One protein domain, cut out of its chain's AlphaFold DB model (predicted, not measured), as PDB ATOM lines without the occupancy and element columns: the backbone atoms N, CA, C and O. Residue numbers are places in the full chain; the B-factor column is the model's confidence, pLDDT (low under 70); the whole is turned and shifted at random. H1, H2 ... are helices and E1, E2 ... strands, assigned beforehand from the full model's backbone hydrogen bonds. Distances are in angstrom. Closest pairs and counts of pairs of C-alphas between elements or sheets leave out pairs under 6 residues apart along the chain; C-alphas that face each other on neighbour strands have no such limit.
ATOM      1  N   GLY A  17     -30.457 -54.485  45.390       90.19
ATOM      2  CA  GLY A  17     -31.553 -54.975  44.548       90.19
ATOM      3  C   GLY A  17     -32.724 -54.002  44.399       90.19
ATOM      4  O   GLY A  17     -32.945 -53.142  45.251       90.19
ATOM      5  N   ILE A  18     -33.481 -54.168  43.311       92.50
ATOM      6  CA  ILE A  18     -34.762 -53.497  43.046       92.50
ATOM      7  C   ILE A  18     -35.817 -54.572  42.796       92.50
ATOM      8  O   ILE A  18     -35.637 -55.418  41.922       92.50
ATOM      9  N   PHE A  19     -36.942 -54.498  43.504       92.06
ATOM     10  CA  PHE A  19     -38.065 -55.417  43.324       92.06
ATOM     11  C   PHE A  19     -39.354 -54.641  43.093       92.06
ATOM     12  O   PHE A  19     -39.684 -53.746  43.866       92.06
ATOM     13  N   LEU A  20     -40.107 -55.003  42.053       91.88
ATOM     14  CA  LEU A  20     -41.458 -54.496  41.840       91.88
ATOM     15  C   LEU A  20     -42.455 -55.366  42.610       91.88
ATOM     16  O   LEU A  20     -42.639 -56.544  42.311       91.88
ATOM     17  N   LEU A  21     -43.134 -54.771  43.583       89.88
ATOM     18  CA  LEU A  21     -44.192 -55.409  44.353       89.88
ATOM     19  C   LEU A  21     -45.536 -55.080  43.714       89.88
ATOM     20  O   LEU A  21     -46.172 -54.086  44.066       89.88
ATOM     21  N   ILE A  22     -45.961 -55.927  42.776       87.00
ATOM     22  CA  ILE A  22     -47.173 -55.727  41.968       87.00
ATOM     23  C   ILE A  22     -48.397 -55.516  42.866       87.00
ATOM     24  O   ILE A  22     -49.044 -54.479  42.778       87.00
ATOM     25  N   ASN A  23     -48.630 -56.420  43.823       84.81
ATOM     26  CA  ASN A  23     -49.777 -56.355  44.742       84.81
ATOM     27  C   ASN A  23     -49.773 -55.115  45.650       84.81
ATOM     28  O   ASN A  23     -50.793 -54.775  46.237       84.81
ATOM     29  N   LYS A  24     -48.623 -54.443  45.793       82.31
ATOM     30  CA  LYS A  24     -48.491 -53.218  46.588       82.31
ATOM     31  C   LYS A  24     -48.381 -51.958  45.735       82.31
ATOM     32  O   LYS A  24     -48.425 -50.866  46.297       82.31
ATOM     33  N   CYS A  25     -48.261 -52.088  44.412       87.69
ATOM     34  CA  CYS A  25     -47.983 -50.975  43.507       87.69
ATOM     35  C   CYS A  25     -46.775 -50.145  43.998       87.69
ATOM     36  O   CYS A  25     -46.807 -48.916  44.070       87.69
ATOM     37  N   ALA A  26     -45.706 -50.835  44.403       89.81
ATOM     38  CA  ALA A  26     -44.534 -50.234  45.037       89.81
ATOM     39  C   ALA A  26     -43.242 -50.887  44.546       89.81
ATOM     40  O   ALA A  26     -43.252 -52.027  44.082       89.81
ATOM     41  N   ILE A  27     -42.125 -50.179  44.685       91.50
ATOM     42  CA  ILE A  27     -40.789 -50.737  44.478       91.50
ATOM     43  C   ILE A  27     -40.074 -50.843  45.819       91.50
ATOM     44  O   ILE A  27     -40.125 -49.919  46.625       91.50
ATOM     45  N   LEU A  28     -39.393 -51.961  46.037       91.12
ATOM     46  CA  LEU A  28     -38.502 -52.181  47.165       91.12
ATOM     47  C   LEU A  28     -37.054 -52.053  46.694       91.12
ATOM     48  O   LEU A  28     -36.589 -52.837  45.865       91.12
ATOM     49  N   PHE A  29     -36.348 -51.078  47.251       92.06
ATOM     50  CA  PHE A  29     -34.898 -50.989  47.190       92.06
ATOM     51  C   PHE A  29     -34.289 -51.771  48.336       92.06
ATOM     52  O   PHE A  29     -34.722 -51.613  49.475       92.06
ATOM     53  N   LEU A  30     -33.277 -52.577  48.039       90.06
ATOM     54  CA  LEU A  30     -32.506 -53.322  49.025       90.06
ATOM     55  C   LEU A  30     -31.038 -52.930  48.952       90.06
ATOM     56  O   LEU A  30     -30.484 -52.780  47.863       90.06
ATOM     57  N   HIS A  31     -30.424 -52.800  50.122       89.62
ATOM     58  CA  HIS A  31     -28.985 -52.709  50.295       89.62
ATOM     59  C   HIS A  31     -28.585 -53.351  51.631       89.62
ATOM     60  O   HIS A  31     -29.100 -52.935  52.658       89.62
ATOM     61  N   ASN A  32     -27.679 -54.331  51.676       84.50
ATOM     62  CA  ASN A  32     -27.119 -54.861  52.936       84.50
ATOM     63  C   ASN A  32     -28.145 -55.246  54.015       84.50
ATOM     64  O   ASN A  32     -28.020 -54.868  55.176       84.50
ATOM     65  N   LYS A  33     -29.163 -56.026  53.616       80.38
ATOM     66  CA  LYS A  33     -30.313 -56.470  54.444       80.38
ATOM     67  C   LYS A  33     -31.267 -55.356  54.880       80.38
ATOM     68  O   LYS A  33     -32.297 -55.636  55.485       80.38
ATOM     69  N   ASN A  34     -30.942 -54.121  54.538       84.38
ATOM     70  CA  ASN A  34     -31.775 -52.962  54.736       84.38
ATOM     71  C   ASN A  34     -32.615 -52.715  53.484       84.38
ATOM     72  O   ASN A  34     -32.183 -53.002  52.363       84.38
ATOM     73  N   GLY A  35     -33.821 -52.190  53.672       86.19
ATOM     74  CA  GLY A  35     -34.740 -51.948  52.574       86.19
ATOM     75  C   GLY A  35     -35.545 -50.675  52.743       86.19
ATOM     76  O   GLY A  35     -35.807 -50.241  53.862       86.19
ATOM     77  N   PHE A  36     -35.941 -50.092  51.617       87.00
ATOM     78  CA  PHE A  36     -36.807 -48.923  51.580       87.00
ATOM     79  C   PHE A  36     -37.810 -49.027  50.430       87.00
ATOM     80  O   PHE A  36     -37.470 -49.481  49.336       87.00
ATOM     81  N   PHE A  37     -39.049 -48.610  50.682       87.25
ATOM     82  CA  PHE A  37     -40.118 -48.646  49.689       87.25
ATOM     83  C   PHE A  37     -40.264 -47.292  49.002       87.25
ATOM     84  O   PHE A  37     -40.314 -46.257  49.660       87.25
ATOM     85  N   ILE A  38     -40.415 -47.306  47.682       88.19
ATOM     86  CA  ILE A  38     -40.720 -46.120  46.880       88.19
ATOM     87  C   ILE A  38     -41.976 -46.341  46.032       88.19
ATOM     88  O   ILE A  38     -42.439 -47.469  45.829       88.19
ATOM     89  N   LYS A  39     -42.519 -45.241  45.497       87.44
ATOM     90  CA  LYS A  39     -43.623 -45.285  44.532       87.44
ATOM     91  C   LYS A  39     -43.199 -46.045  43.280       87.44
ATOM     92  O   LYS A  39     -42.089 -45.880  42.785       87.44
ATOM     93  N   THR A  40     -44.116 -46.841  42.747       90.25
ATOM     94  CA  THR A  40     -43.915 -47.519  41.469       90.25
ATOM     95  C   THR A  40     -43.868 -46.515  40.297       90.25
ATOM     96  O   THR A  40     -44.424 -45.410  40.409       90.25
ATOM     97  N   PRO A  41     -43.241 -46.859  39.153       94.00
ATOM     98  CA  PRO A  41     -43.289 -46.032  37.950       94.00
ATOM     99  C   PRO A  41     -44.630 -46.125  37.217       94.00
ATOM    100  O   PRO A  41     -44.815 -45.422  36.232       94.00
ATOM    101  N   TYR A  42     -45.553 -46.976  37.664       92.81
ATOM    102  CA  TYR A  42     -46.868 -47.097  37.057       92.81
ATOM    103  C   TYR A  42     -47.874 -46.119  37.678       92.81
ATOM    104  O   TYR A  42     -47.888 -45.921  38.893       92.81
ATOM    105  N   LEU A  43     -48.672 -45.480  36.827       92.25
ATOM    106  CA  LEU A  43     -49.671 -44.485  37.211       92.25
ATOM    107  C   LEU A  43     -51.001 -44.752  36.516       92.25
ATOM    108  O   LEU A  43     -51.028 -45.292  35.409       92.25
ATOM    109  N   ASP A  44     -52.099 -44.336  37.141       90.75
ATOM    110  CA  ASP A  44     -53.397 -44.312  36.476       90.75
ATOM    111  C   ASP A  44     -53.442 -43.226  35.380       90.75
ATOM    112  O   ASP A  44     -52.516 -42.427  35.214       90.75
ATOM    113  N   ALA A  45     -54.541 -43.179  34.624       90.12
ATOM    114  CA  ALA A  45     -54.739 -42.211  33.540       90.12
ATOM    115  C   ALA A  45     -54.676 -40.731  33.982       90.12
ATOM    116  O   ALA A  45     -54.546 -39.850  33.136       90.12
ATOM    117  N   HIS A  46     -54.765 -40.449  35.285       89.75
ATOM    118  CA  HIS A  46     -54.672 -39.103  35.851       89.75
ATOM    119  C   HIS A  46     -53.284 -38.799  36.435       89.75
ATOM    120  O   HIS A  46     -53.069 -37.697  36.932       89.75
ATOM    121  N   GLY A  47     -52.335 -39.740  36.372       86.88
ATOM    122  CA  GLY A  47     -50.990 -39.573  36.923       86.88
ATOM    123  C   GLY A  47     -50.862 -39.958  38.401       86.88
ATOM    124  O   GLY A  47     -49.817 -39.699  39.009       86.88
ATOM    125  N   GLU A  48     -51.875 -40.608  38.976       86.06
ATOM    126  CA  GLU A  48     -51.884 -40.999  40.385       86.06
ATOM    127  C   GLU A  48     -51.432 -42.447  40.580       86.06
ATOM    128  O   GLU A  48     -51.802 -43.350  39.829       86.06
ATOM    129  N   ALA A  49     -50.629 -42.682  41.621       80.75
ATOM    130  CA  ALA A  49     -50.219 -44.033  41.991       80.75
ATOM    131  C   ALA A  49     -51.332 -44.704  42.811       80.75
ATOM    132  O   ALA A  49     -51.806 -44.133  43.793       80.75
ATOM    133  N   ASP A  50     -51.721 -45.925  42.446       82.38
ATOM    134  CA  ASP A  50     -52.714 -46.707  43.197       82.38
ATOM    135  C   ASP A  50     -52.027 -47.672  44.168       82.38
ATOM    136  O   ASP A  50     -51.849 -48.857  43.883       82.38
ATOM    137  N   PHE A  51     -51.577 -47.145  45.310       73.25
ATOM    138  CA  PHE A  51     -50.920 -47.942  46.346       73.25
ATOM    139  C   PHE A  51     -51.806 -49.091  46.832       73.25
ATOM    140  O   PHE A  51     -52.958 -48.896  47.222       73.25
ATOM    141  N   GLY A  52     -51.246 -50.301  46.842       74.00
ATOM    142  CA  GLY A  52     -51.992 -51.509  47.196       74.00
ATOM    143  C   GLY A  52     -53.083 -51.895  46.196       74.00
ATOM    144  O   GLY A  52     -53.910 -52.730  46.545       74.00
ATOM    145  N   LEU A  53     -53.114 -51.278  45.004       80.12
ATOM    146  CA  LEU A  53     -54.117 -51.511  43.955       80.12
ATOM    147  C   LEU A  53     -55.569 -51.416  44.462       80.12
ATOM    148  O   LEU A  53     -56.459 -52.108  43.970       80.12
ATOM    149  N   ARG A  54     -55.823 -50.563  45.464       80.88
ATOM    150  CA  ARG A  54     -57.121 -50.490  46.155       80.88
ATOM    151  C   ARG A  54     -58.232 -49.931  45.273       80.88
ATOM    152  O   ARG A  54     -59.396 -50.248  45.498       80.88
ATOM    153  N   ARG A  55     -57.895 -49.073  44.307       83.12
ATOM    154  CA  ARG A  55     -58.877 -48.440  43.410       83.12
ATOM    155  C   ARG A  55     -59.178 -49.309  42.191       83.12
ATOM    156  O   ARG A  55     -60.127 -49.006  41.474       83.12
ATOM    157  N   GLY A  56     -58.371 -50.343  41.936       82.25
ATOM    158  CA  GLY A  56     -58.542 -51.260  40.807       82.25
ATOM    159  C   GLY A  56     -58.394 -50.585  39.442       82.25
ATOM    160  O   GLY A  56     -58.878 -51.106  38.439       82.25
ATOM    161  N   LYS A  57     -57.763 -49.405  39.385       86.50
ATOM    162  CA  LYS A  57     -57.591 -48.670  38.128       86.50
ATOM    163  C   LYS A  57     -56.437 -49.262  37.320       86.50
ATOM    164  O   LYS A  57     -55.388 -49.531  37.910       86.50
ATOM    165  N   PRO A  58     -56.570 -49.386  35.985       89.69
ATOM    166  CA  PRO A  58     -55.450 -49.737  35.124       89.69
ATOM    167  C   PRO A  58     -54.266 -48.796  35.351       89.69
ATOM    168  O   PRO A  58     -54.434 -47.577  35.437       89.69
ATOM    169  N   GLN A  59     -53.080 -49.385  35.459       91.56
ATOM    170  CA  GLN A  59     -51.828 -48.688  35.709       91.56
ATOM    171  C   GLN A  59     -50.945 -48.778  34.463       91.56
ATOM    172  O   GLN A  59     -50.770 -49.855  33.892       91.56
ATOM    173  N   PHE A  60     -50.364 -47.655  34.060       93.19
ATOM    174  CA  PHE A  60     -49.541 -47.527  32.861       93.19
ATOM    175  C   PHE A  60     -48.142 -47.059  33.226       93.19
ATOM    176  O   PHE A  60     -47.966 -46.251  34.138       93.19
ATOM    177  N   LEU A  61     -47.136 -47.558  32.511       94.38
ATOM    178  CA  LEU A  61     -45.750 -47.187  32.758       94.38
ATOM    179  C   LEU A  61     -45.530 -45.701  32.449       94.38
ATOM    180  O   LEU A  61     -45.672 -45.260  31.311       94.38
ATOM    181  N   ASN A  62     -45.123 -44.936  33.457       95.50
ATOM    182  CA  ASN A  62     -44.662 -43.571  33.275       95.50
ATOM    183  C   ASN A  62     -43.149 -43.565  33.018       95.50
ATOM    184  O   ASN A  62     -42.351 -43.817  33.926       95.50
ATOM    185  N   MET A  63     -42.758 -43.240  31.784       95.69
ATOM    186  CA  MET A  63     -41.352 -43.260  31.359       95.69
ATOM    187  C   MET A  63     -40.454 -42.346  32.193       95.69
ATOM    188  O   MET A  63     -39.342 -42.733  32.530       95.69
ATOM    189  N   ARG A  64     -40.947 -41.173  32.612       94.62
ATOM    190  CA  ARG A  64     -40.163 -40.244  33.436       94.62
ATOM    191  C   ARG A  64     -39.796 -40.862  34.789       94.62
ATOM    192  O   ARG A  64     -38.632 -40.829  35.174       94.62
ATOM    193  N   ARG A  65     -40.762 -41.465  35.493       94.19
ATOM    194  CA  ARG A  65     -40.493 -42.153  36.771       94.19
ATOM    195  C   ARG A  65     -39.595 -43.370  36.585       94.19
ATOM    196  O   ARG A  65     -38.718 -43.618  37.408       94.19
ATOM    197  N   TYR A  66     -39.807 -44.120  35.508       95.50
ATOM    198  CA  TYR A  66     -38.949 -45.248  35.169       95.50
ATOM    199  C   TYR A  66     -37.493 -44.806  34.975       95.50
ATOM    200  O   TYR A  66     -36.596 -45.405  35.566       95.50
ATOM    201  N   ASP A  67     -37.258 -43.730  34.226       96.69
ATOM    202  CA  ASP A  67     -35.916 -43.201  33.986       96.69
ATOM    203  C   ASP A  67     -35.251 -42.673  35.258       96.69
ATOM    204  O   ASP A  67     -34.042 -42.833  35.424       96.69
ATOM    205  N   GLU A  68     -36.011 -42.089  36.186       94.31
ATOM    206  CA  GLU A  68     -35.504 -41.693  37.505       94.31
ATOM    207  C   GLU A  68     -35.006 -42.915  38.302       94.31
ATOM    208  O   GLU A  68     -33.878 -42.908  38.804       94.31
ATOM    209  N   ILE A  69     -35.792 -43.994  38.356       94.06
ATOM    210  CA  ILE A  69     -35.411 -45.246  39.037       94.06
ATOM    211  C   ILE A  69     -34.220 -45.906  38.334       94.06
ATOM    212  O   ILE A  69     -33.254 -46.320  38.978       94.06
ATOM    213  N   ARG A  70     -34.254 -45.971  37.000       95.00
ATOM    214  CA  ARG A  70     -33.167 -46.515  36.182       95.00
ATOM    215  C   ARG A  70     -31.879 -45.727  36.386       95.00
ATOM    216  O   ARG A  70     -30.819 -46.330  36.513       95.00
ATOM    217  N   ARG A  71     -31.952 -44.397  36.465       95.06
ATOM    218  CA  ARG A  71     -30.799 -43.549  36.782       95.06
ATOM    219  C   ARG A  71     -30.224 -43.915  38.144       95.06
ATOM    220  O   ARG A  71     -29.025 -44.139  38.220       95.06
ATOM    221  N   GLN A  72     -31.054 -44.046  39.181       92.56
ATOM    222  CA  GLN A  72     -30.579 -44.441  40.512       92.56
ATOM    223  C   GLN A  72     -29.893 -45.811  40.519       92.56
ATOM    224  O   GLN A  72     -28.894 -45.980  41.218       92.56
ATOM    225  N   TRP A  73     -30.392 -46.767  39.732       92.19
ATOM    226  CA  TRP A  73     -29.726 -48.055  39.541       92.19
ATOM    227  C   TRP A  73     -28.354 -47.887  38.878       92.19
ATOM    228  O   TRP A  73     -27.341 -48.313  39.429       92.19
ATOM    229  N   LEU A  74     -28.312 -47.220  37.722       93.94
ATOM    230  CA  LEU A  74     -27.101 -47.082  36.909       93.94
ATOM    231  C   LEU A  74     -26.009 -46.244  37.579       93.94
ATOM    232  O   LEU A  74     -24.831 -46.469  37.327       93.94
ATOM    233  N   THR A  75     -26.375 -45.288  38.431       94.50
ATOM    234  CA  THR A  75     -25.414 -44.454  39.164       94.50
ATOM    235  C   THR A  75     -25.054 -45.024  40.535       94.50
ATOM    236  O   THR A  75     -24.494 -44.296  41.350       94.50
ATOM    237  N   HIS A  76     -25.425 -46.275  40.838       91.62
ATOM    238  CA  HIS A  76     -25.221 -46.897  42.153       91.62
ATOM    239  C   HIS A  76     -25.775 -46.054  43.322       91.62
ATOM    240  O   HIS A  76     -25.221 -46.040  44.418       91.62
ATOM    241  N   GLY A  77     -26.880 -45.333  43.101       90.94
ATOM    242  CA  GLY A  77     -27.468 -44.415  44.082       90.94
ATOM    243  C   GLY A  77     -28.317 -45.094  45.160       90.94
ATOM    244  O   GLY A  77     -28.648 -44.472  46.168       90.94
ATOM    245  N   ILE A  78     -28.672 -46.368  44.969       90.12
ATOM    246  CA  ILE A  78     -29.569 -47.118  45.862       90.12
ATOM    247  C   ILE A  78     -29.008 -47.279  47.278       90.12
ATOM    248  O   ILE A  78     -29.749 -46.966  48.207       90.12
ATOM    249  N   PRO A  79     -27.737 -47.679  47.493       90.19
ATOM    250  CA  PRO A  79     -27.135 -47.705  48.825       90.19
ATOM    251  C   PRO A  79     -27.322 -46.401  49.604       90.19
ATOM    252  O   PRO A  79     -27.771 -46.420  50.750       90.19
ATOM    253  N   SER A  80     -27.043 -45.260  48.965       89.25
ATOM    254  CA  SER A  80     -27.202 -43.938  49.577       89.25
ATOM    255  C   SER A  80     -28.666 -43.609  49.858       89.25
ATOM    256  O   SER A  80     -28.973 -43.008  50.885       89.25
ATOM    257  N   HIS A  81     -29.572 -44.002  48.959       87.00
ATOM    258  CA  HIS A  81     -31.005 -43.793  49.134       87.00
ATOM    259  C   HIS A  81     -31.548 -44.614  50.309       87.00
ATOM    260  O   HIS A  81     -32.270 -44.079  51.145       87.00
ATOM    261  N   VAL A  82     -31.163 -45.886  50.412       87.25
ATOM    262  CA  VAL A  82     -31.558 -46.775  51.510       87.25
ATOM    263  C   VAL A  82     -31.015 -46.258  52.844       87.25
ATOM    264  O   VAL A  82     -31.788 -46.128  53.787       87.25
ATOM    265  N   ALA A  83     -29.732 -45.883  52.921       85.69
ATOM    266  CA  ALA A  83     -29.131 -45.364  54.154       85.69
ATOM    267  C   ALA A  83     -29.843 -44.097  54.668       85.69
ATOM    268  O   ALA A  83     -30.315 -44.073  55.802       85.69
ATOM    269  N   ARG A  84     -30.025 -43.087  53.803       82.88
ATOM    270  CA  ARG A  84     -30.661 -41.809  54.182       82.88
ATOM    271  C   ARG A  84     -32.116 -41.967  54.612       82.88
ATOM    272  O   ARG A  84     -32.557 -41.309  55.546       82.88
ATOM    273  N   ASN A  85     -32.883 -42.806  53.918       73.00
ATOM    274  CA  ASN A  85     -34.313 -42.929  54.193       73.00
ATOM    275  C   ASN A  85     -34.614 -43.845  55.386       73.00
ATOM    276  O   ASN A  85     -35.643 -43.664  56.031       73.00
ATOM    277  N   ILE A  86     -33.724 -44.785  55.718       69.12
ATOM    278  CA  ILE A  86     -33.819 -45.558  56.965       69.12
ATOM    279  C   ILE A  86     -33.546 -44.670  58.174       69.12
ATOM    280  O   ILE A  86     -34.250 -44.786  59.172       69.12
ATOM    281  N   GLU A  87     -32.587 -43.751  58.070       57.50
ATOM    282  CA  GLU A  87     -32.314 -42.755  59.115       57.50
ATOM    283  C   GLU A  87     -33.487 -41.775  59.306       57.50
ATOM    284  O   GLU A  87     -33.753 -41.341  60.424       57.50
ATOM    285  N   GLN A  88     -34.220 -41.459  58.233       53.16
ATOM    286  CA  GLN A  88     -35.399 -40.580  58.275       53.16
ATOM    287  C   GLN A  88     -36.693 -41.306  58.677       53.16
ATOM    288  O   GLN A  88     -37.632 -40.675  59.161       53.16
ATOM    289  N   SER A  89     -36.752 -42.629  58.514       50.78
ATOM    290  CA  SER A  89     -37.923 -43.440  58.848       50.78
ATOM    291  C   SER A  89     -37.828 -43.965  60.281       50.78
ATOM    292  O   SER A  89     -37.539 -45.136  60.520       50.78
TER     293      SER A  89
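This is residues 17 to 89 of the 98 residues of the protein "E3 ubiquitin-protein ligase" of Blyttiomyces helicus (UniProt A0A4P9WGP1). A small three-stranded sheet has two helices over one face, H2 across its strands and H1 along them, while the long loop of residues 40 to 62 reaches past one end. The 73 printed residues hold E1, E2, E3, H1, H2 in that order, class mixed; the strands, in sheet order E1, E2, E3, form an antiparallel meander, each beside the one before. The whole is compact, radius of gyration of the C-alphas 12.7 A, spanning 34 by 22 by 18 A.

E1, residues 17 to 21, begins at C-alpha (-31.553, -54.975, 44.548). E2 is 26 to 31, E3 34 to 39, 17.4 A; H1 is 63 to 74, 15.8 A; H2, 78 to 88, 15.2 A, ends at C-alpha (-35.399, -40.580, 58.275).

In the hairpin E1 and E2, N 19 and O 28 are within hydrogen-bond range at 2.9 A; in the hairpin E2 and E3, N 38 and O 27 are, at 2.8 A. H2's height over the sheet is 7.2 A, H1's 10.5 A. Every O i to N i+4 pair of H1 and H2 is within hydrogen-bond range.

The printed part has no cut; link E3 to H1 is long; residues 86 to 89 have pLDDT under 70.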